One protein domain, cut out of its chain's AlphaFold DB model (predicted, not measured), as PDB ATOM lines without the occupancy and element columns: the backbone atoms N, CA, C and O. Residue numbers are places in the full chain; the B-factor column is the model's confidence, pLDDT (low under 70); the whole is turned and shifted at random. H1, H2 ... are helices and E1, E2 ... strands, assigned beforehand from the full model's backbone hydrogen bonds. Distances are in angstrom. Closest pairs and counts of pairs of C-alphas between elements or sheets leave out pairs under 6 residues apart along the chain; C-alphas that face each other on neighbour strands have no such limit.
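Overview. This is residues 6 to 139 of the 653 residues of the protein "HET domain-containing protein" of Fusarium euwallaceae (UniProt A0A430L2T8). A strongly twisted sheet has the long strands E3, E4 and E5 side by side and the short hairpin of E1 and E2 beside E3; helix H3 packs over E4 and E5, and H2 packs on H3. Residues 124 to 139, with H5, stick out as an arm beyond the end of E5. The printed part has 134 residues with five named helices and five named strands, in the order H1 E1 E2 H2 H3 E3 E4 H4 E5 H5; the sheet's order is E1 E2 E3 E4 E5, all antiparallel. The class is mixed, helices and strands, in two layers, H3 being on one face of the sheet. The whole is compact, with a radius of gyration of the C-alphas of 16.1 A, and spans 45 by 37 by 23 A.

Arrangement. H1, residues 6 to 10, only grazes the sheet, with its residues 7 to 10. E1, residues 23 to 25, is an edge strand and forms a hairpin with E2, residues 32 to 34; N 24 and O 33 are within hydrogen-bond range at 2.9 A. H2, residues 43 to 51, touches H3, residues 55 to 64, at a steep tilt of 57 degrees, opposite ways; their closest C-alphas, of Leu 50 and Cys 57, are 6.0 A apart. E3, residues 81 to 90, is antiparallel to E2, with N 34 and O 87 within hydrogen-bond range at 2.9 A. It forms a hairpin with E4, residues 95 to 103, where N 88 and O 97 are within range at 2.8 A. H4, residues 105 to 109, is not on the sheet. E5, residues 115 to 123, the other edge strand, is antiparallel to E4, with N 98 and O 118 within range at 2.8 A. H3 is on the sheet at a height of 8.7 A, over E4 and, only just, E5, with 3 C-alphas; it runs slantwise to the strands, at 39 degrees to E4 on the local plane. H5, residues 125 to 134, is apart from H3. In H1, H2, H3, H4 and H5 every O i to N i+4 pair is within hydrogen-bond range.

Along the chain. H1 begins at C-alpha 6, (214.790, 168.086, 121.009). From first to last C-alpha, H2 measures 12.3 A, H3 14.6 A, E3 26.7 A, E4 25.7 A, E5 24.9 A and H5 14.5 A. E3 begins at C-alpha 81, (215.682, 181.167, 120.658), and H5 ends at C-alpha 134, (228.407, 155.637, 98.571).

Size, cuts and confidence. The two C-alphas farthest apart, of Pro 29 and Pro 75, are 45.9 A apart. The printed part has no cut. The links H1 to E1 and H3 to E3 are long, with 12 and 16 residues. The mean pLDDT of the printed part is 76.1; 33 residues are under 70, among them 13 to 21 and 35 to 41.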
ATOM      1  N   VAL A   6     215.819 167.098 121.362       80.56
ATOM      2  CA  VAL A   6     214.790 168.086 121.009       80.56
ATOM      3  C   VAL A   6     214.213 167.816 119.619       80.56
ATOM      4  O   VAL A   6     213.004 167.612 119.487       80.56
ATOM      5  N   CYS A   7     215.051 167.719 118.582       84.75
ATOM      6  CA  CYS A   7     214.582 167.436 117.224       84.75
ATOM      7  C   CYS A   7     213.930 166.048 117.111       84.75
ATOM      8  O   CYS A   7     212.944 165.885 116.391       84.75
ATOM      9  N   ASN A   8     214.432 165.046 117.840       85.06
ATOM     10  CA  ASN A   8     213.842 163.709 117.853       85.06
ATOM     11  C   ASN A   8     212.459 163.689 118.537       85.06
ATOM     12  O   ASN A   8     211.563 162.980 118.084       85.06
ATOM     13  N   ASN A   9     212.261 164.499 119.584       80.50
ATOM     14  CA  ASN A   9     210.971 164.669 120.260       80.50
ATOM     15  C   ASN A   9     209.972 165.502 119.451       80.50
ATOM     16  O   ASN A   9     208.762 165.302 119.587       80.50
ATOM     17  N   LEU A  10     210.467 166.440 118.641       81.19
ATOM     18  CA  LEU A  10     209.659 167.230 117.716       81.19
ATOM     19  C   LEU A  10     209.107 166.367 116.572       81.19
ATOM     20  O   LEU A  10     207.981 166.569 116.125       81.19
ATOM     21  N   MET A  11     209.894 165.391 116.116       85.94
ATOM     22  CA  MET A  11     209.555 164.489 115.017       85.94
ATOM     23  C   MET A  11     209.641 163.028 115.486       85.94
ATOM     24  O   MET A  11     210.679 162.384 115.300       85.94
ATOM     25  N   PRO A  12     208.581 162.468 116.097       78.00
ATOM     26  CA  PRO A  12     208.602 161.091 116.585       78.00
ATOM     27  C   PRO A  12     208.781 160.075 115.442       78.00
ATOM     28  O   PRO A  12     208.556 160.366 114.271       78.00
ATOM     29  N   ALA A  13     209.226 158.854 115.751       69.88
ATOM     30  CA  ALA A  13     209.431 157.817 114.727       69.88
ATOM     31  C   ALA A  13     208.120 157.384 114.037       69.88
ATOM     32  O   ALA A  13     208.125 157.091 112.846       69.88
ATOM     33  N   PHE A  14     207.005 157.388 114.773       66.75
ATOM     34  CA  PHE A  14     205.683 157.002 114.282       66.75
ATOM     35  C   PHE A  14     204.628 157.939 114.862       66.75
ATOM     36  O   PHE A  14     204.643 158.215 116.063       66.75
ATOM     37  N   ILE A  15     203.698 158.395 114.024       65.69
ATOM     38  CA  ILE A  15     202.506 159.116 114.475       65.69
ATOM     39  C   ILE A  15     201.377 158.097 114.611       65.69
ATOM     40  O   ILE A  15     201.109 157.340 113.680       65.69
ATOM     41  N   ALA A  16     200.739 158.048 115.784       59.34
ATOM     42  CA  ALA A  16     199.600 157.165 116.009       59.34
ATOM     43  C   ALA A  16     198.472 157.481 115.003       59.34
ATOM     44  O   ALA A  16     198.225 158.659 114.740       59.34
ATOM     45  N   PRO A  17     197.736 156.476 114.490       54.03
ATOM     46  CA  PRO A  17     196.705 156.659 113.460       54.03
ATOM     47  C   PRO A  17     195.533 157.568 113.872       54.03
ATOM     48  O   PRO A  17     194.746 157.966 113.018       54.03
ATOM     49  N   HIS A  18     195.428 157.927 115.154       58.53
ATOM     50  CA  HIS A  18     194.412 158.841 115.684       58.53
ATOM     51  C   HIS A  18     194.959 160.216 116.101       58.53
ATOM     52  O   HIS A  18     194.174 161.066 116.504       58.53
ATOM     53  N   GLY A  19     196.270 160.455 115.960       60.16
ATOM     54  CA  GLY A  19     196.931 161.669 116.440       60.16
ATOM     55  C   GLY A  19     197.011 161.678 117.961       60.16
ATOM     56  O   GLY A  19     196.026 161.464 118.659       60.16
ATOM     57  N   GLY A  20     198.206 161.889 118.512       65.06
ATOM     58  CA  GLY A  20     198.319 162.181 119.943       65.06
ATOM     59  C   GLY A  20     197.644 163.521 120.286       65.06
ATOM     60  O   GLY A  20     197.298 164.271 119.376       65.06
ATOM     61  N   PRO A  21     197.528 163.889 121.574       61.16
ATOM     62  CA  PRO A  21     196.970 165.188 121.983       61.16
ATOM     63  C   PRO A  21     197.642 166.394 121.290       61.16
ATOM     64  O   PRO A  21     197.003 167.422 121.074       61.16
ATOM     65  N   ASP A  22     198.903 166.235 120.879       72.94
ATOM     66  CA  ASP A  22     199.723 167.263 120.228       72.94
ATOM     67  C   ASP A  22     199.641 167.275 118.682       72.94
ATOM     68  O   ASP A  22     200.241 168.152 118.053       72.94
ATOM     69  N   TRP A  23     198.949 166.315 118.048       77.12
ATOM     70  CA  TRP A  23     198.921 166.129 116.586       77.12
ATOM     71  C   TRP A  23     197.491 166.053 116.043       77.12
ATOM     72  O   TRP A  23     196.675 165.271 116.522       77.12
ATOM     73  N   LYS A  24     197.190 166.830 114.998       78.38
ATOM     74  CA  LYS A  24     195.860 166.887 114.358       78.38
ATOM     75  C   LYS A  24     195.934 166.554 112.867       78.38
ATOM     76  O   LYS A  24     196.967 166.778 112.247       78.38
ATOM     77  N   ILE A  25     194.839 166.071 112.277       74.50
ATOM     78  CA  ILE A  25     194.724 165.855 110.822       74.50
ATOM     79  C   ILE A  25     194.484 167.206 110.129       74.50
ATOM     80  O   ILE A  25     193.607 167.954 110.558       74.50
ATOM     81  N   PHE A  26     195.245 167.528 109.075       73.12
ATOM     82  CA  PHE A  26     195.205 168.861 108.444       73.12
ATOM     83  C   PHE A  26     194.465 168.925 107.096       73.12
ATOM     84  O   PHE A  26     193.692 169.856 106.878       73.12
ATOM     85  N   ARG A  27     194.695 167.976 106.174       68.38
ATOM     86  CA  ARG A  27     194.168 168.049 104.788       68.38
ATOM     87  C   ARG A  27     193.652 166.734 104.197       68.38
ATOM     88  O   ARG A  27     193.114 166.743 103.095       68.38
ATOM     89  N   GLY A  28     193.771 165.616 104.912       66.00
ATOM     90  CA  GLY A  28     193.263 164.316 104.469       66.00
ATOM     91  C   GLY A  28     193.872 163.143 105.240       66.00
ATOM     92  O   GLY A  28     194.698 163.364 106.131       66.00
ATOM     93  N   PRO A  29     193.492 161.893 104.911       62.75
ATOM     94  CA  PRO A  29     194.035 160.700 105.550       62.75
ATOM     95  C   PRO A  29     195.562 160.671 105.438       62.75
ATOM     96  O   PRO A  29     196.118 160.578 104.342       62.75
ATOM     97  N   GLY A  30     196.230 160.760 106.585       64.06
ATOM     98  CA  GLY A  30     197.678 160.662 106.693       64.06
ATOM     99  C   GLY A  30     198.424 161.984 106.878       64.06
ATOM    100  O   GLY A  30     199.537 161.936 107.370       64.06
ATOM    101  N   GLU A  31     197.874 163.159 106.577       76.94
ATOM    102  CA  GLU A  31     198.613 164.412 106.826       76.94
ATOM    103  C   GLU A  31     198.371 164.933 108.245       76.94
ATOM    104  O   GLU A  31     197.255 165.344 108.579       76.94
ATOM    105  N   TRP A  32     199.427 164.947 109.062       75.25
ATOM    106  CA  TRP A  32     199.367 165.349 110.471       75.25
ATOM    107  C   TRP A  32     200.120 166.649 110.709       75.25
ATOM    108  O   TRP A  32     201.221 166.799 110.194       75.25
ATOM    109  N   ILE A  33     199.565 167.545 111.525       75.31
ATOM    110  CA  ILE A  33     200.180 168.813 111.928       75.31
ATOM    111  C   ILE A  33     200.334 168.906 113.452       75.31
ATOM    112  O   ILE A  33     199.408 168.548 114.186       75.31
ATOM    113  N   SER A  34     201.477 169.406 113.926       75.38
ATOM    114  CA  SER A  34     201.707 169.761 115.334       75.38
ATOM    115  C   SER A  34     201.989 171.253 115.493       75.38
ATOM    116  O   SER A  34     202.716 171.838 114.689       75.38
ATOM    117  N   TYR A  35     201.413 171.845 116.547       63.53
ATOM    118  CA  TYR A  35     201.495 173.278 116.865       63.53
ATOM    119  C   TYR A  35     202.186 173.579 118.208       63.53
ATOM    120  O   TYR A  35     202.157 174.724 118.656       63.53
ATOM    121  N   ARG A  36     202.771 172.588 118.904       59.41
ATOM    122  CA  ARG A  36     203.456 172.823 120.192       59.41
ATOM    123  C   ARG A  36     204.627 171.870 120.447       59.41
ATOM    124  O   ARG A  36     204.418 170.664 120.503       59.41
ATOM    125  N   ARG A  37     205.811 172.458 120.679       56.09
ATOM    126  CA  ARG A  37     206.953 172.048 121.543       56.09
ATOM    127  C   ARG A  37     208.106 173.026 121.290       56.09
ATOM    128  O   ARG A  37     208.344 173.321 120.139       56.09
ATOM    129  N   TYR A  38     208.809 173.546 122.294       50.97
ATOM    130  CA  TYR A  38     209.948 174.462 122.078       50.97
ATOM    131  C   TYR A  38     211.138 173.743 121.397       50.97
ATOM    132  O   TYR A  38     211.337 172.552 121.632       50.97
ATOM    133  N   HIS A  39     211.903 174.441 120.545       52.66
ATOM    134  CA  HIS A  39     213.070 173.918 119.809       52.66
ATOM    135  C   HIS A  39     214.362 174.540 120.382       52.66
ATOM    136  O   HIS A  39     215.030 175.310 119.713       52.66
ATOM    137  N   ASP A  40     214.713 174.190 121.622       55.84
ATOM    138  CA  ASP A  40     215.803 174.786 122.427       55.84
ATOM    139  C   ASP A  40     215.439 176.139 123.068       55.84
ATOM    140  O   ASP A  40     215.006 177.077 122.405       55.84
ATOM    141  N   ASP A  41     215.624 176.239 124.386       61.12
ATOM    142  CA  ASP A  41     215.347 177.418 125.219       61.12
ATOM    143  C   ASP A  41     216.600 178.262 125.528       61.12
ATOM    144  O   ASP A  41     216.493 179.327 126.139       61.12
ATOM    145  N   SER A  42     217.786 177.828 125.079       71.88
ATOM    146  CA  SER A  42     219.045 178.559 125.255       71.88
ATOM    147  C   SER A  42     220.073 178.306 124.140       71.88
ATOM    148  O   SER A  42     220.084 177.260 123.486       71.88
ATOM    149  N   LEU A  43     220.993 179.265 123.957       77.81
ATOM    150  CA  LEU A  43     222.143 179.156 123.045       77.81
ATOM    151  C   LEU A  43     223.079 177.989 123.415       77.81
ATOM    152  O   LEU A  43     223.696 177.392 122.537       77.81
ATOM    153  N   GLU A  44     223.172 177.650 124.700       80.50
ATOM    154  CA  GLU A  44     224.018 176.562 125.198       80.50
ATOM    155  C   GLU A  44     223.513 175.190 124.720       80.50
ATOM    156  O   GLU A  44     224.287 174.426 124.142       80.50
ATOM    157  N   SER A  45     222.204 174.919 124.841       80.44
ATOM    158  CA  SER A  45     221.576 173.691 124.309       80.44
ATOM    159  C   SER A  45     221.747 173.568 122.792       80.44
ATOM    160  O   SER A  45     222.035 172.490 122.258       80.44
ATOM    161  N   PHE A  46     221.619 174.694 122.087       83.38
ATOM    162  CA  PHE A  46     221.806 174.744 120.643       83.38
ATOM    163  C   PHE A  46     223.250 174.408 120.240       83.38
ATOM    164  O   PHE A  46     223.465 173.553 119.379       83.38
ATOM    165  N   CYS A  47     224.246 175.018 120.891       82.88
ATOM    166  CA  CYS A  47     225.660 174.714 120.662       82.88
ATOM    167  C   CYS A  47     225.996 173.252 120.992       82.88
ATOM    168  O   CYS A  47     226.639 172.592 120.179       82.88
ATOM    169  N   ALA A  48     225.487 172.712 122.103       82.56
ATOM    170  CA  ALA A  48     225.659 171.300 122.447       82.56
ATOM    171  C   ALA A  48     225.058 170.369 121.376       82.56
ATOM    172  O   ALA A  48     225.663 169.365 120.996       82.56
ATOM    173  N   SER A  49     223.894 170.722 120.820       84.69
ATOM    174  CA  SER A  49     223.265 169.972 119.724       84.69
ATOM    175  C   SER A  49     224.069 170.031 118.419       84.69
ATOM    176  O   SER A  49     224.090 169.051 117.668       84.69
ATOM    177  N   LEU A  50     224.744 171.151 118.140       81.38
ATOM    178  CA  LEU A  50     225.671 171.280 117.012       81.38
ATOM    179  C   LEU A  50     226.925 170.425 117.212       81.38
ATOM    180  O   LEU A  50     227.319 169.703 116.298       81.38
ATOM    181  N   GLU A  51     227.523 170.454 118.401       79.69
ATOM    182  CA  GLU A  51     228.682 169.619 118.744       79.69
ATOM    183  C   GLU A  51     228.347 168.124 118.677       79.69
ATOM    184  O   GLU A  51     229.142 167.328 118.177       79.69
ATOM    185  N   ALA A  52     227.128 167.749 119.074       78.75
ATOM    186  CA  ALA A  52     226.607 166.391 118.949       78.75
ATOM    187  C   ALA A  52     226.286 165.970 117.499       78.75
ATOM    188  O   ALA A  52     225.927 164.815 117.257       78.75
ATOM    189  N   GLY A  53     226.401 166.871 116.516       78.62
ATOM    190  CA  GLY A  53     226.203 166.521 115.113       78.62
ATOM    191  C   GLY A  53     224.756 166.602 114.626       78.62
ATOM    192  O   GLY A  53     224.434 165.929 113.652       78.62
ATOM    193  N   CYS A  54     223.850 167.344 115.275       85.19
ATOM    194  CA  CYS A  54     222.439 167.316 114.878       85.19
ATOM    195  C   CYS A  54     222.189 167.997 113.517       85.19
ATOM    196  O   CYS A  54     222.393 169.210 113.395       85.19
ATOM    197  N   PRO A  55     221.655 167.279 112.504       83.06
ATOM    198  CA  PRO A  55     221.528 167.820 111.151       83.06
ATOM    199  C   PRO A  55     220.534 168.982 111.043       83.06
ATOM    200  O   PRO A  55     220.771 169.934 110.307       83.06
ATOM    201  N   VAL A  56     219.457 168.953 111.831       86.06
ATOM    202  CA  VAL A  56     218.460 170.034 111.888       86.06
ATOM    203  C   VAL A  56     219.065 171.302 112.492       86.06
ATOM    204  O   VAL A  56     218.974 172.370 111.885       86.06
ATOM    205  N   CYS A  57     219.739 171.188 113.644       84.94
ATOM    206  CA  CYS A  57     220.392 172.322 114.302       84.94
ATOM    207  C   CYS A  57     221.473 172.942 113.409       84.94
ATOM    208  O   CYS A  57     221.590 174.163 113.338       84.94
ATOM    209  N   PHE A  58     222.214 172.129 112.652       83.50
ATOM    210  CA  PHE A  58     223.181 172.635 111.678       83.50
ATOM    211  C   PHE A  58     222.531 173.422 110.538       83.50
ATOM    212  O   PHE A  58     223.060 174.468 110.166       83.50
ATOM    213  N   CYS A  59     221.388 172.983 110.000       83.56
ATOM    214  CA  CYS A  59     220.647 173.779 109.016       83.56
ATOM    215  C   CYS A  59     220.185 175.122 109.609       83.56
ATOM    216  O   CYS A  59     220.314 176.154 108.950       83.56
ATOM    217  N   VAL A  60     219.726 175.133 110.866       84.69
ATOM    218  CA  VAL A  60     219.385 176.368 111.596       84.69
ATOM    219  C   VAL A  60     220.610 177.276 111.737       84.69
ATOM    220  O   VAL A  60     220.540 178.455 111.394       84.69
ATOM    221  N   TRP A  61     221.761 176.738 112.152       81.38
ATOM    222  CA  TRP A  61     223.009 177.498 112.269       81.38
ATOM    223  C   TRP A  61     223.439 178.102 110.929       81.38
ATOM    224  O   TRP A  61     223.747 179.291 110.834       81.38
ATOM    225  N   ARG A  62     223.404 177.302 109.858       78.81
ATOM    226  CA  ARG A  62     223.709 177.759 108.497       78.81
ATOM    227  C   ARG A  62     222.767 178.861 108.030       78.81
ATOM    228  O   ARG A  62     223.179 179.709 107.241       78.81
ATOM    229  N   HIS A  63     221.527 178.858 108.508       80.25
ATOM    230  CA  HIS A  63     220.555 179.885 108.177       80.25
ATOM    231  C   HIS A  63     220.830 181.221 108.876       80.25
ATOM    232  O   HIS A  63     220.584 182.262 108.273       80.25
ATOM    233  N   ILE A  64     221.360 181.211 110.099       79.25
ATOM    234  CA  ILE A  64     221.545 182.431 110.906       79.25
ATOM    235  C   ILE A  64     222.974 182.984 110.918       79.25
ATOM    236  O   ILE A  64     223.178 184.130 111.321       79.25
ATOM    237  N   ARG A  65     223.979 182.198 110.510       75.00
ATOM    238  CA  ARG A  65     225.377 182.657 110.454       75.00
ATOM    239  C   ARG A  65     225.551 183.776 109.418       75.00
ATOM    240  O   ARG A  65     225.007 183.688 108.321       75.00
ATOM    241  N   SER A  66     226.359 184.793 109.731       68.44
ATOM    242  CA  SER A  66     226.735 185.837 108.752       68.44
ATOM    243  C   SER A  66     227.647 185.312 107.671       68.44
ATOM    244  O   SER A  66     227.578 185.736 106.524       68.44
ATOM    245  N   SER A  67     228.581 184.472 108.094       67.88
ATOM    246  CA  SER A  67     229.685 184.011 107.286       67.88
ATOM    247  C   SER A  67     229.781 182.499 107.412       67.88
ATOM    248  O   SER A  67     229.558 181.950 108.496       67.88
ATOM    249  N   PRO A  68     230.139 181.786 106.334       62.75
ATOM    250  CA  PRO A  68     230.381 180.350 106.405       62.75
ATOM    251  C   PRO A  68     231.521 179.966 107.359       62.75
ATOM    252  O   PRO A  68     231.571 178.818 107.795       62.75
ATOM    253  N   TYR A  69     232.388 180.921 107.707       66.56
ATOM    254  CA  TYR A  69     233.513 180.751 108.627       66.56
ATOM    255  C   TYR A  69     233.163 181.066 110.086       66.56
ATOM    256  O   TYR A  69     233.993 180.876 110.979       66.56
ATOM    257  N   ASP A  70     231.955 181.571 110.354       71.44
ATOM    258  CA  ASP A  70     231.544 181.843 111.724       71.44
ATOM    259  C   ASP A  70     231.431 180.555 112.532       71.44
ATOM    260  O   ASP A  70     231.047 179.494 112.031       71.44
ATOM    261  N   ARG A  71     231.740 180.681 113.825       72.94
ATOM    262  CA  ARG A  71     231.541 179.624 114.812       72.94
ATOM    263  C   ARG A  71     230.294 179.920 115.646       72.94
ATOM    264  O   ARG A  71     230.055 181.096 115.936       72.94
ATOM    265  N   PRO A  72     229.555 178.885 116.081       68.94
ATOM    266  CA  PRO A  72     228.372 179.049 116.929       68.94
ATOM    267  C   PRO A  72     228.654 179.778 118.250       68.94
ATOM    268  O   PRO A  72     227.805 180.509 118.740       68.94
ATOM    269  N   SER A  73     229.868 179.643 118.791       65.12
ATOM    270  CA  SER A  73     230.288 180.192 120.087       65.12
ATOM    271  C   SER A  73     230.596 181.702 120.112       65.12
ATOM    272  O   SER A  73     231.159 182.194 121.088       65.12
ATOM    273  N   LYS A  74     230.273 182.461 119.054       63.09
ATOM    274  CA  LYS A  74     230.510 183.919 118.990       63.09
ATOM    275  C   LYS A  74     229.353 184.723 119.629       63.09
ATOM    276  O   LYS A  74     228.205 184.302 119.512       63.09
ATOM    277  N   PRO A  75     229.597 185.940 120.167       61.09
ATOM    278  CA  PRO A  75     228.581 186.798 120.818       61.09
ATOM    279  C   PRO A  75     227.444 187.294 119.899       61.09
ATOM    280  O   PRO A  75     226.524 187.974 120.330       61.09
ATOM    281  N   ALA A  76     227.464 186.953 118.609       62.78
ATOM    282  CA  ALA A  76     226.487 187.412 117.623       62.78
ATOM    283  C   ALA A  76     225.086 186.766 117.754       62.78
ATOM    284  O   ALA A  76     224.204 187.066 116.947       62.78
ATOM    285  N   LEU A  77     224.878 185.866 118.722       74.50
ATOM    286  CA  LEU A  77     223.622 185.143 118.960       74.50
ATOM    287  C   LEU A  77     222.975 185.467 120.322       74.50
ATOM    288  O   LEU A  77     222.218 184.663 120.860       74.50
ATOM    289  N   ASP A  78     223.229 186.651 120.878       76.00
ATOM    290  CA  ASP A  78     222.565 187.113 122.100       76.00
ATOM    291  C   ASP A  78     221.033 186.976 122.031       76.00
ATOM    292  O   ASP A  78     220.384 187.435 121.082       76.00
ATOM    293  N   GLY A  79     220.445 186.369 123.067       77.12
ATOM    294  CA  GLY A  79     218.999 186.136 123.151       77.12
ATOM    295  C   GLY A  79     218.466 185.151 122.105       77.12
ATOM    296  O   GLY A  79     217.305 185.266 121.711       77.12
ATOM    297  N   PHE A  80     219.308 184.235 121.613       82.44
ATOM    298  CA  PHE A  80     218.904 183.210 120.656       82.44
ATOM    299  C   PHE A  80     217.809 182.298 121.214       82.44
ATOM    300  O   PHE A  80     217.942 181.734 122.299       82.44
ATOM    301  N   ASN A  81     216.753 182.122 120.426       79.56
ATOM    302  CA  ASN A  81     215.682 181.167 120.658       79.56
ATOM    303  C   ASN A  81     215.180 180.648 119.304       79.56
ATOM    304  O   ASN A  81     215.051 181.415 118.343       79.56
ATOM    305  N   SER A  82     214.858 179.359 119.234       83.69
ATOM    306  CA  SER A  82     214.151 178.775 118.101       83.69
ATOM    307  C   SER A  82     212.961 177.945 118.563       83.69
ATOM    308  O   SER A  82     212.993 177.252 119.573       83.69
ATOM    309  N   TRP A  83     211.868 177.997 117.815       81.25
ATOM    310  CA  TRP A  83     210.680 177.202 118.111       81.25
ATOM    311  C   TRP A  83     209.998 176.776 116.812       81.25
ATOM    312  O   TRP A  83     210.051 177.498 115.817       81.25
ATOM    313  N   PRO A  84     209.363 175.601 116.770       81.25
ATOM    314  CA  PRO A  84     208.586 175.193 115.622       81.25
ATOM    315  C   PRO A  84     207.337 176.062 115.523       81.25
ATOM    316  O   PRO A  84     206.617 176.268 116.498       81.25
ATOM    317  N   ASP A  85     207.087 176.561 114.322       80.81
ATOM    318  CA  ASP A  85     205.825 177.198 113.958       80.81
ATOM    319  C   ASP A  85     204.815 176.113 113.574       80.81
ATOM    320  O   ASP A  85     203.732 175.988 114.142       80.81
ATOM    321  N   ILE A  86     205.217 175.274 112.617       83.44
ATOM    322  CA  ILE A  86     204.378 174.249 112.009       83.44
ATOM    323  C   ILE A  86     205.245 173.032 111.698       83.44
ATOM    324  O   ILE A  86     206.262 173.155 111.015       83.44
ATOM    325  N   VAL A  87     204.814 171.847 112.134       86.81
ATOM    326  CA  VAL A  87     205.408 170.572 111.710       86.81
ATOM    327  C   VAL A  87     204.348 169.720 111.041       86.81
ATOM    328  O   VAL A  87     203.343 169.414 111.671       86.81
ATOM    329  N   ILE A  88     204.577 169.324 109.789       86.00
ATOM    330  CA  ILE A  88     203.662 168.497 108.997       86.00
ATOM    331  C   ILE A  88     204.328 167.164 108.665       86.00
ATOM    332  O   ILE A  88     205.442 167.150 108.154       86.00
ATOM    333  N   TYR A  89     203.649 166.044 108.902       85.50
ATOM    334  CA  TYR A  89     204.096 164.722 108.463       85.50
ATOM    335  C   TYR A  89     203.340 164.256 107.217       85.50
ATOM    336  O   TYR A  89     202.111 164.313 107.176       85.50
ATOM    337  N   TYR A  90     204.087 163.747 106.233       81.50
ATOM    338  CA  TYR A  90     203.603 163.191 104.970       81.50
ATOM    339  C   TYR A  90     203.931 161.684 104.900       81.50
ATOM    340  O   TYR A  90     205.014 161.313 104.436       81.50
ATOM    341  N   PRO A  91     203.019 160.781 105.309       74.38
ATOM    342  CA  PRO A  91     203.284 159.343 105.411       74.38
ATOM    343  C   PRO A  91     203.585 158.688 104.070       74.38
ATOM    344  O   PRO A  91     204.449 157.823 103.993       74.38
ATOM    345  N   LYS A  92     202.910 159.127 102.997       72.69
ATOM    346  CA  LYS A  92     203.148 158.621 101.634       72.69
ATOM    347  C   LYS A  92     204.589 158.843 101.173       72.69
ATOM    348  O   LYS A  92     205.095 158.089 100.348       72.69
ATOM    349  N   GLU A  93     205.221 159.889 101.692       74.50
ATOM    350  CA  GLU A  93     206.583 160.289 101.357       74.50
ATOM    351  C   GLU A  93     207.594 159.928 102.458       74.50
ATOM    352  O   GLU A  93     208.794 160.113 102.263       74.50
ATOM    353  N   GLY A  94     207.126 159.439 103.613       78.00
ATOM    354  CA  GLY A  94     207.962 159.138 104.773       78.00
ATOM    355  C   GLY A  94     208.731 160.350 105.313       78.00
ATOM    356  O   GLY A  94     209.842 160.178 105.814       78.00
ATOM    357  N   ARG A  95     208.181 161.568 105.186       85.38
ATOM    358  CA  ARG A  95     208.899 162.815 105.506       85.38
ATOM    359  C   ARG A  95     208.126 163.769 106.398       85.38
ATOM    360  O   ARG A  95     206.899 163.804 106.375       85.38
ATOM    361  N   TYR A  96     208.869 164.613 107.095       87.38
ATOM    362  CA  TYR A  96     208.383 165.790 107.796       87.38
ATOM    363  C   TYR A  96     208.689 167.058 106.989       87.38
ATOM    364  O   TYR A  96     209.725 167.151 106.335       87.38
ATOM    365  N   SER A  97     207.797 168.041 107.046       89.44
ATOM    366  CA  SER A  97     208.070 169.441 106.727       89.44
ATOM    367  C   SER A  97     208.018 170.221 108.035       89.44
ATOM    368  O   SER A  97     206.982 170.267 108.694       89.44
ATOM    369  N   VAL A  98     209.152 170.776 108.443       89.06
ATOM    370  CA  VAL A  98     209.350 171.462 109.719       89.06
ATOM    371  C   VAL A  98     209.606 172.930 109.419       89.06
ATOM    372  O   VAL A  98     210.613 173.272 108.807       89.06
ATOM    373  N   THR A  99     208.711 173.808 109.850       89.44
ATOM    374  CA  THR A  99     208.944 175.254 109.842       89.44
ATOM    375  C   THR A  99     209.366 175.674 111.241       89.44
ATOM    376  O   THR A  99     208.591 175.523 112.184       89.44
ATOM    377  N   LEU A 100     210.585 176.191 111.381       88.25
ATOM    378  CA  LEU A 100     211.109 176.734 112.632       88.25
ATOM    379  C   LEU A 100     211.161 178.256 112.530       88.25
ATOM    380  O   LEU A 100     211.662 178.792 111.541       88.25
ATOM    381  N   ARG A 101     210.668 178.950 113.553       87.00
ATOM    382  CA  ARG A 101     210.936 180.368 113.783       87.00
ATOM    383  C   ARG A 101     212.186 180.526 114.621       87.00
ATOM    384  O   ARG A 101     212.473 179.699 115.483       87.00
ATOM    385  N   ILE A 102     212.927 181.583 114.333       86.69
ATOM    386  CA  ILE A 102     214.210 181.864 114.954       86.69
ATOM    387  C   ILE A 102     214.251 183.341 115.326       86.69
ATOM    388  O   ILE A 102     213.917 184.205 114.514       86.69
ATOM    389  N   SER A 103     214.686 183.618 116.549       83.50
ATOM    390  CA  SER A 103     214.858 184.960 117.087       83.50
ATOM    391  C   SER A 103     216.224 185.077 117.747       83.50
ATOM    392  O   SER A 103     216.647 184.185 118.471       83.50
ATOM    393  N   SER A 104     216.903 186.193 117.519       82.94
ATOM    394  CA  SER A 104     218.058 186.666 118.289       82.94
ATOM    395  C   SER A 104     218.130 188.183 118.130       82.94
ATOM    396  O   SER A 104     217.558 188.707 117.169       82.94
ATOM    397  N   LYS A 105     218.836 188.902 119.014       78.81
ATOM    398  CA  LYS A 105     218.992 190.367 118.877       78.81
ATOM    399  C   LYS A 105     219.447 190.752 117.467       78.81
ATOM    400  O   LYS A 105     218.842 191.586 116.809       78.81
ATOM    401  N   ARG A 106     220.433 190.018 116.957       77.00
ATOM    402  CA  ARG A 106     220.972 190.200 115.615       77.00
ATOM    403  C   ARG A 106     219.948 189.975 114.500       77.00
ATOM    404  O   ARG A 106     219.926 190.745 113.550       77.00
ATOM    405  N   ILE A 107     219.158 188.902 114.569       78.12
ATOM    406  CA  ILE A 107     218.154 188.596 113.534       78.12
ATOM    407  C   ILE A 107     217.033 189.642 113.549       78.12
ATOM    408  O   ILE A 107     216.460 189.940 112.508       78.12
ATOM    409  N   LEU A 108     216.722 190.203 114.720       77.19
ATOM    410  CA  LEU A 108     215.751 191.289 114.851       77.19
ATOM    411  C   LEU A 108     216.273 192.608 114.259       77.19
ATOM    412  O   LEU A 108     215.480 193.403 113.764       77.19
ATOM    413  N   GLU A 109     217.588 192.827 114.297       73.56
ATOM    414  CA  GLU A 109     218.261 194.008 113.742       73.56
ATOM    415  C   GLU A 109     218.630 193.868 112.253       73.56
ATOM    416  O   GLU A 109     218.954 194.864 111.606       73.56
ATOM    417  N   SER A 110     218.604 192.655 111.692       67.62
ATOM    418  CA  SER A 110     218.977 192.380 110.301       67.62
ATOM    419  C   SER A 110     217.767 192.103 109.402       67.62
ATOM    420  O   SER A 110     216.663 191.822 109.855       67.62
ATOM    421  N   GLU A 111     217.987 192.089 108.085       64.00
ATOM    422  CA  GLU A 111     216.992 191.622 107.102       64.00
ATOM    423  C   GLU A 111     216.904 190.079 107.020       64.00
ATOM    424  O   GLU A 111     216.284 189.518 106.115       64.00
ATOM    425  N   THR A 112     217.560 189.349 107.931       67.00
ATOM    426  CA  THR A 112     217.580 187.881 107.893       67.00
ATOM    427  C   THR A 112     216.198 187.315 108.212       67.00
ATOM    428  O   THR A 112     215.552 187.700 109.184       67.00
ATOM    429  N   ARG A 113     215.742 186.341 107.413       71.38
ATOM    430  CA  ARG A 113     214.436 185.701 107.623       71.38
ATOM    431  C   ARG A 113     214.358 185.058 109.010       71.38
ATOM    432  O   ARG A 113     215.158 184.184 109.340       71.38
ATOM    433  N   GLN A 114     213.311 185.402 109.752       82.00
ATOM    434  CA  GLN A 114     212.993 184.859 111.080       82.00
ATOM    435  C   GLN A 114     212.392 183.445 111.038       82.00
ATOM    436  O   GLN A 114     211.917 182.939 112.052       82.00
ATOM    437  N   SER A 115     212.374 182.795 109.872       87.00
ATOM    438  CA  SER A 115     211.861 181.438 109.709       87.00
ATOM    439  C   SER A 115     212.691 180.634 108.716       87.00
ATOM    440  O   SER A 115     213.116 181.167 107.689       87.00
ATOM    441  N   ILE A 116     212.845 179.344 108.997       86.38
ATOM    442  CA  ILE A 116     213.480 178.347 108.138       86.38
ATOM    443  C   ILE A 116     212.510 177.182 107.923       86.38
ATOM    444  O   ILE A 116     211.816 176.766 108.855       86.38
ATOM    445  N   ARG A 117     212.458 176.643 106.701       88.81
ATOM    446  CA  ARG A 117     211.658 175.457 106.383       88.81
ATOM    447  C   ARG A 117     212.555 174.297 105.967       88.81
ATOM    448  O   ARG A 117     213.374 174.425 105.058       88.81
ATOM    449  N   LEU A 118     212.392 173.170 106.648       88.50
ATOM    450  CA  LEU A 118     213.207 171.974 106.497       88.50
ATOM    451  C   LEU A 118     212.344 170.783 106.094       88.50
ATOM    452  O   LEU A 118     211.281 170.547 106.667       88.50
ATOM    453  N   LEU A 119     212.829 169.998 105.143       86.94
ATOM    454  CA  LEU A 119     212.286 168.691 104.808       86.94
ATOM    455  C   LEU A 119     213.145 167.629 105.490       86.94
ATOM    456  O   LEU A 119     214.357 167.607 105.291       86.94
ATOM    457  N   VAL A 120     212.535 166.769 106.306       87.00
ATOM    458  CA  VAL A 120     213.260 165.807 107.146       87.00
ATOM    459  C   VAL A 120     212.765 164.384 106.902       87.00
ATOM    460  O   VAL A 120     211.594 164.084 107.123       87.00
ATOM    461  N   TRP A 121     213.662 163.480 106.514       86.12
ATOM    462  CA  TRP A 121     213.396 162.042 106.411       86.12
ATOM    463  C   TRP A 121     214.158 161.313 107.510       86.12
ATOM    464  O   TRP A 121     215.389 161.261 107.490       86.12
ATOM    465  N   LYS A 122     213.437 160.737 108.475       84.88
ATOM    466  CA  LYS A 122     214.069 159.934 109.525       84.88
ATOM    467  C   LYS A 122     214.554 158.603 108.956       84.88
ATOM    468  O   LYS A 122     213.907 158.011 108.096       84.88
ATOM    469  N   THR A 123     215.688 158.130 109.445       83.50
ATOM    470  CA  THR A 123     216.332 156.910 108.962       83.50
ATOM    471  C   THR A 123     217.104 156.210 110.080       83.50
ATOM    472  O   THR A 123     217.297 156.766 111.163       83.50
ATOM    473  N   SER A 124     217.526 154.974 109.823       83.69
ATOM    474  CA  SER A 124     218.375 154.211 110.740       83.69
ATOM    475  C   SER A 124     219.844 154.625 110.601       83.69
ATOM    476  O   SER A 124     220.263 155.122 109.553       83.69
ATOM    477  N   HIS A 125     220.655 154.365 111.630       83.50
ATOM    478  CA  HIS A 125     222.108 154.552 111.542       83.50
ATOM    479  C   HIS A 125     222.726 153.773 110.367       83.50
ATOM    480  O   HIS A 125     223.545 154.324 109.641       83.50
ATOM    481  N   GLY A 126     222.313 152.519 110.141       79.50
ATOM    482  CA  GLY A 126     222.857 151.683 109.063       79.50
ATOM    483  C   GLY A 126     222.614 152.282 107.677       79.50
ATOM    484  O   GLY A 126     223.553 152.447 106.901       79.50
ATOM    485  N   THR A 127     221.371 152.691 107.404       79.88
ATOM    486  CA  THR A 127     220.990 153.339 106.140       79.88
ATOM    487  C   THR A 127     221.703 154.679 105.956       79.88
ATOM    488  O   THR A 127     222.183 154.976 104.863       79.88
ATOM    489  N   TYR A 128     221.804 155.486 107.019       78.88
ATOM    490  CA  TYR A 128     222.542 156.750 106.980       78.88
ATOM    491  C   TYR A 128     224.015 156.518 106.630       78.88
ATOM    492  O   TYR A 128     224.521 157.125 105.690       78.88
ATOM    493  N   SER A 129     224.682 155.612 107.352       79.81
ATOM    494  CA  SER A 129     226.109 155.323 107.201       79.81
ATOM    495  C   SER A 129     226.441 154.765 105.821       79.81
ATOM    496  O   SER A 129     227.386 155.237 105.186       79.81
ATOM    497  N   GLN A 130     225.627 153.836 105.310       78.62
ATOM    498  CA  GLN A 130     225.750 153.335 103.941       78.62
ATOM    499  C   GLN A 130     225.621 154.471 102.924       78.62
ATOM    500  O   GLN A 130     226.478 154.614 102.050       78.62
ATOM    501  N   ALA A 131     224.596 155.317 103.074       74.25
ATOM    502  CA  ALA A 131     224.408 156.453 102.193       74.25
ATOM    503  C   ALA A 131     225.652 157.353 102.209       74.25
ATOM    504  O   ALA A 131     226.237 157.570 101.160       74.25
ATOM    505  N   THR A 132     226.145 157.811 103.359       73.06
ATOM    506  CA  THR A 132     227.355 158.660 103.403       73.06
ATOM    507  C   THR A 132     228.583 158.045 102.726       73.06
ATOM    508  O   THR A 132     229.347 158.783 102.110       73.06
ATOM    509  N   THR A 133     228.751 156.722 102.764       77.94
ATOM    510  CA  THR A 133     229.880 156.035 102.116       77.94
ATOM    511  C   THR A 133     229.775 156.027 100.586       77.94
ATOM    512  O   THR A 133     230.772 156.213  99.896       77.94
ATOM    513  N   GLU A 134     228.579 155.840 100.023       74.12
ATOM    514  CA  GLU A 134     228.407 155.637  98.571       74.12
ATOM    515  C   GLU A 134     228.663 156.896  97.716       74.12
ATOM    516  O   GLU A 134     228.984 156.813  96.532       74.12
ATOM    517  N   ALA A 135     228.480 158.078  98.293       70.12
ATOM    518  CA  ALA A 135     228.596 159.390  97.636       70.12
ATOM    519  C   ALA A 135     228.659 160.449  98.750       70.12
ATOM    520  O   ALA A 135     227.620 161.009  99.134       70.12
ATOM    521  N   PRO A 136     229.841 160.612  99.354       75.12
ATOM    522  CA  PRO A 136     230.067 161.623 100.370       75.12
ATOM    523  C   PRO A 136     229.984 163.021  99.748       75.12
ATOM    524  O   PRO A 136     230.272 163.200  98.565       75.12
ATOM    525  N   ILE A 137     229.572 163.998 100.555       73.56
ATOM    526  CA  ILE A 137     229.621 165.420 100.204       73.56
ATOM    527  C   ILE A 137     230.879 165.971 100.856       73.56
ATOM    528  O   ILE A 137     231.025 165.903 102.079       73.56
ATOM    529  N   ASP A 138     231.797 166.460 100.033       70.56
ATOM    530  CA  ASP A 138     233.054 167.048 100.476       70.56
ATOM    531  C   ASP A 138     232.948 168.571 100.359       70.56
ATOM    532  O   ASP A 138     232.400 169.088  99.391       70.56
ATOM    533  N   GLY A 139     233.487 169.313 101.326       67.94
ATOM    534  CA  GLY A 139     233.538 170.776 101.204       67.94
ATOM    535  C   GLY A 139     234.581 171.267 100.197       67.94
ATOM    536  O   GLY A 139     234.618 172.461  99.885       67.94
TER     537      GLY A 139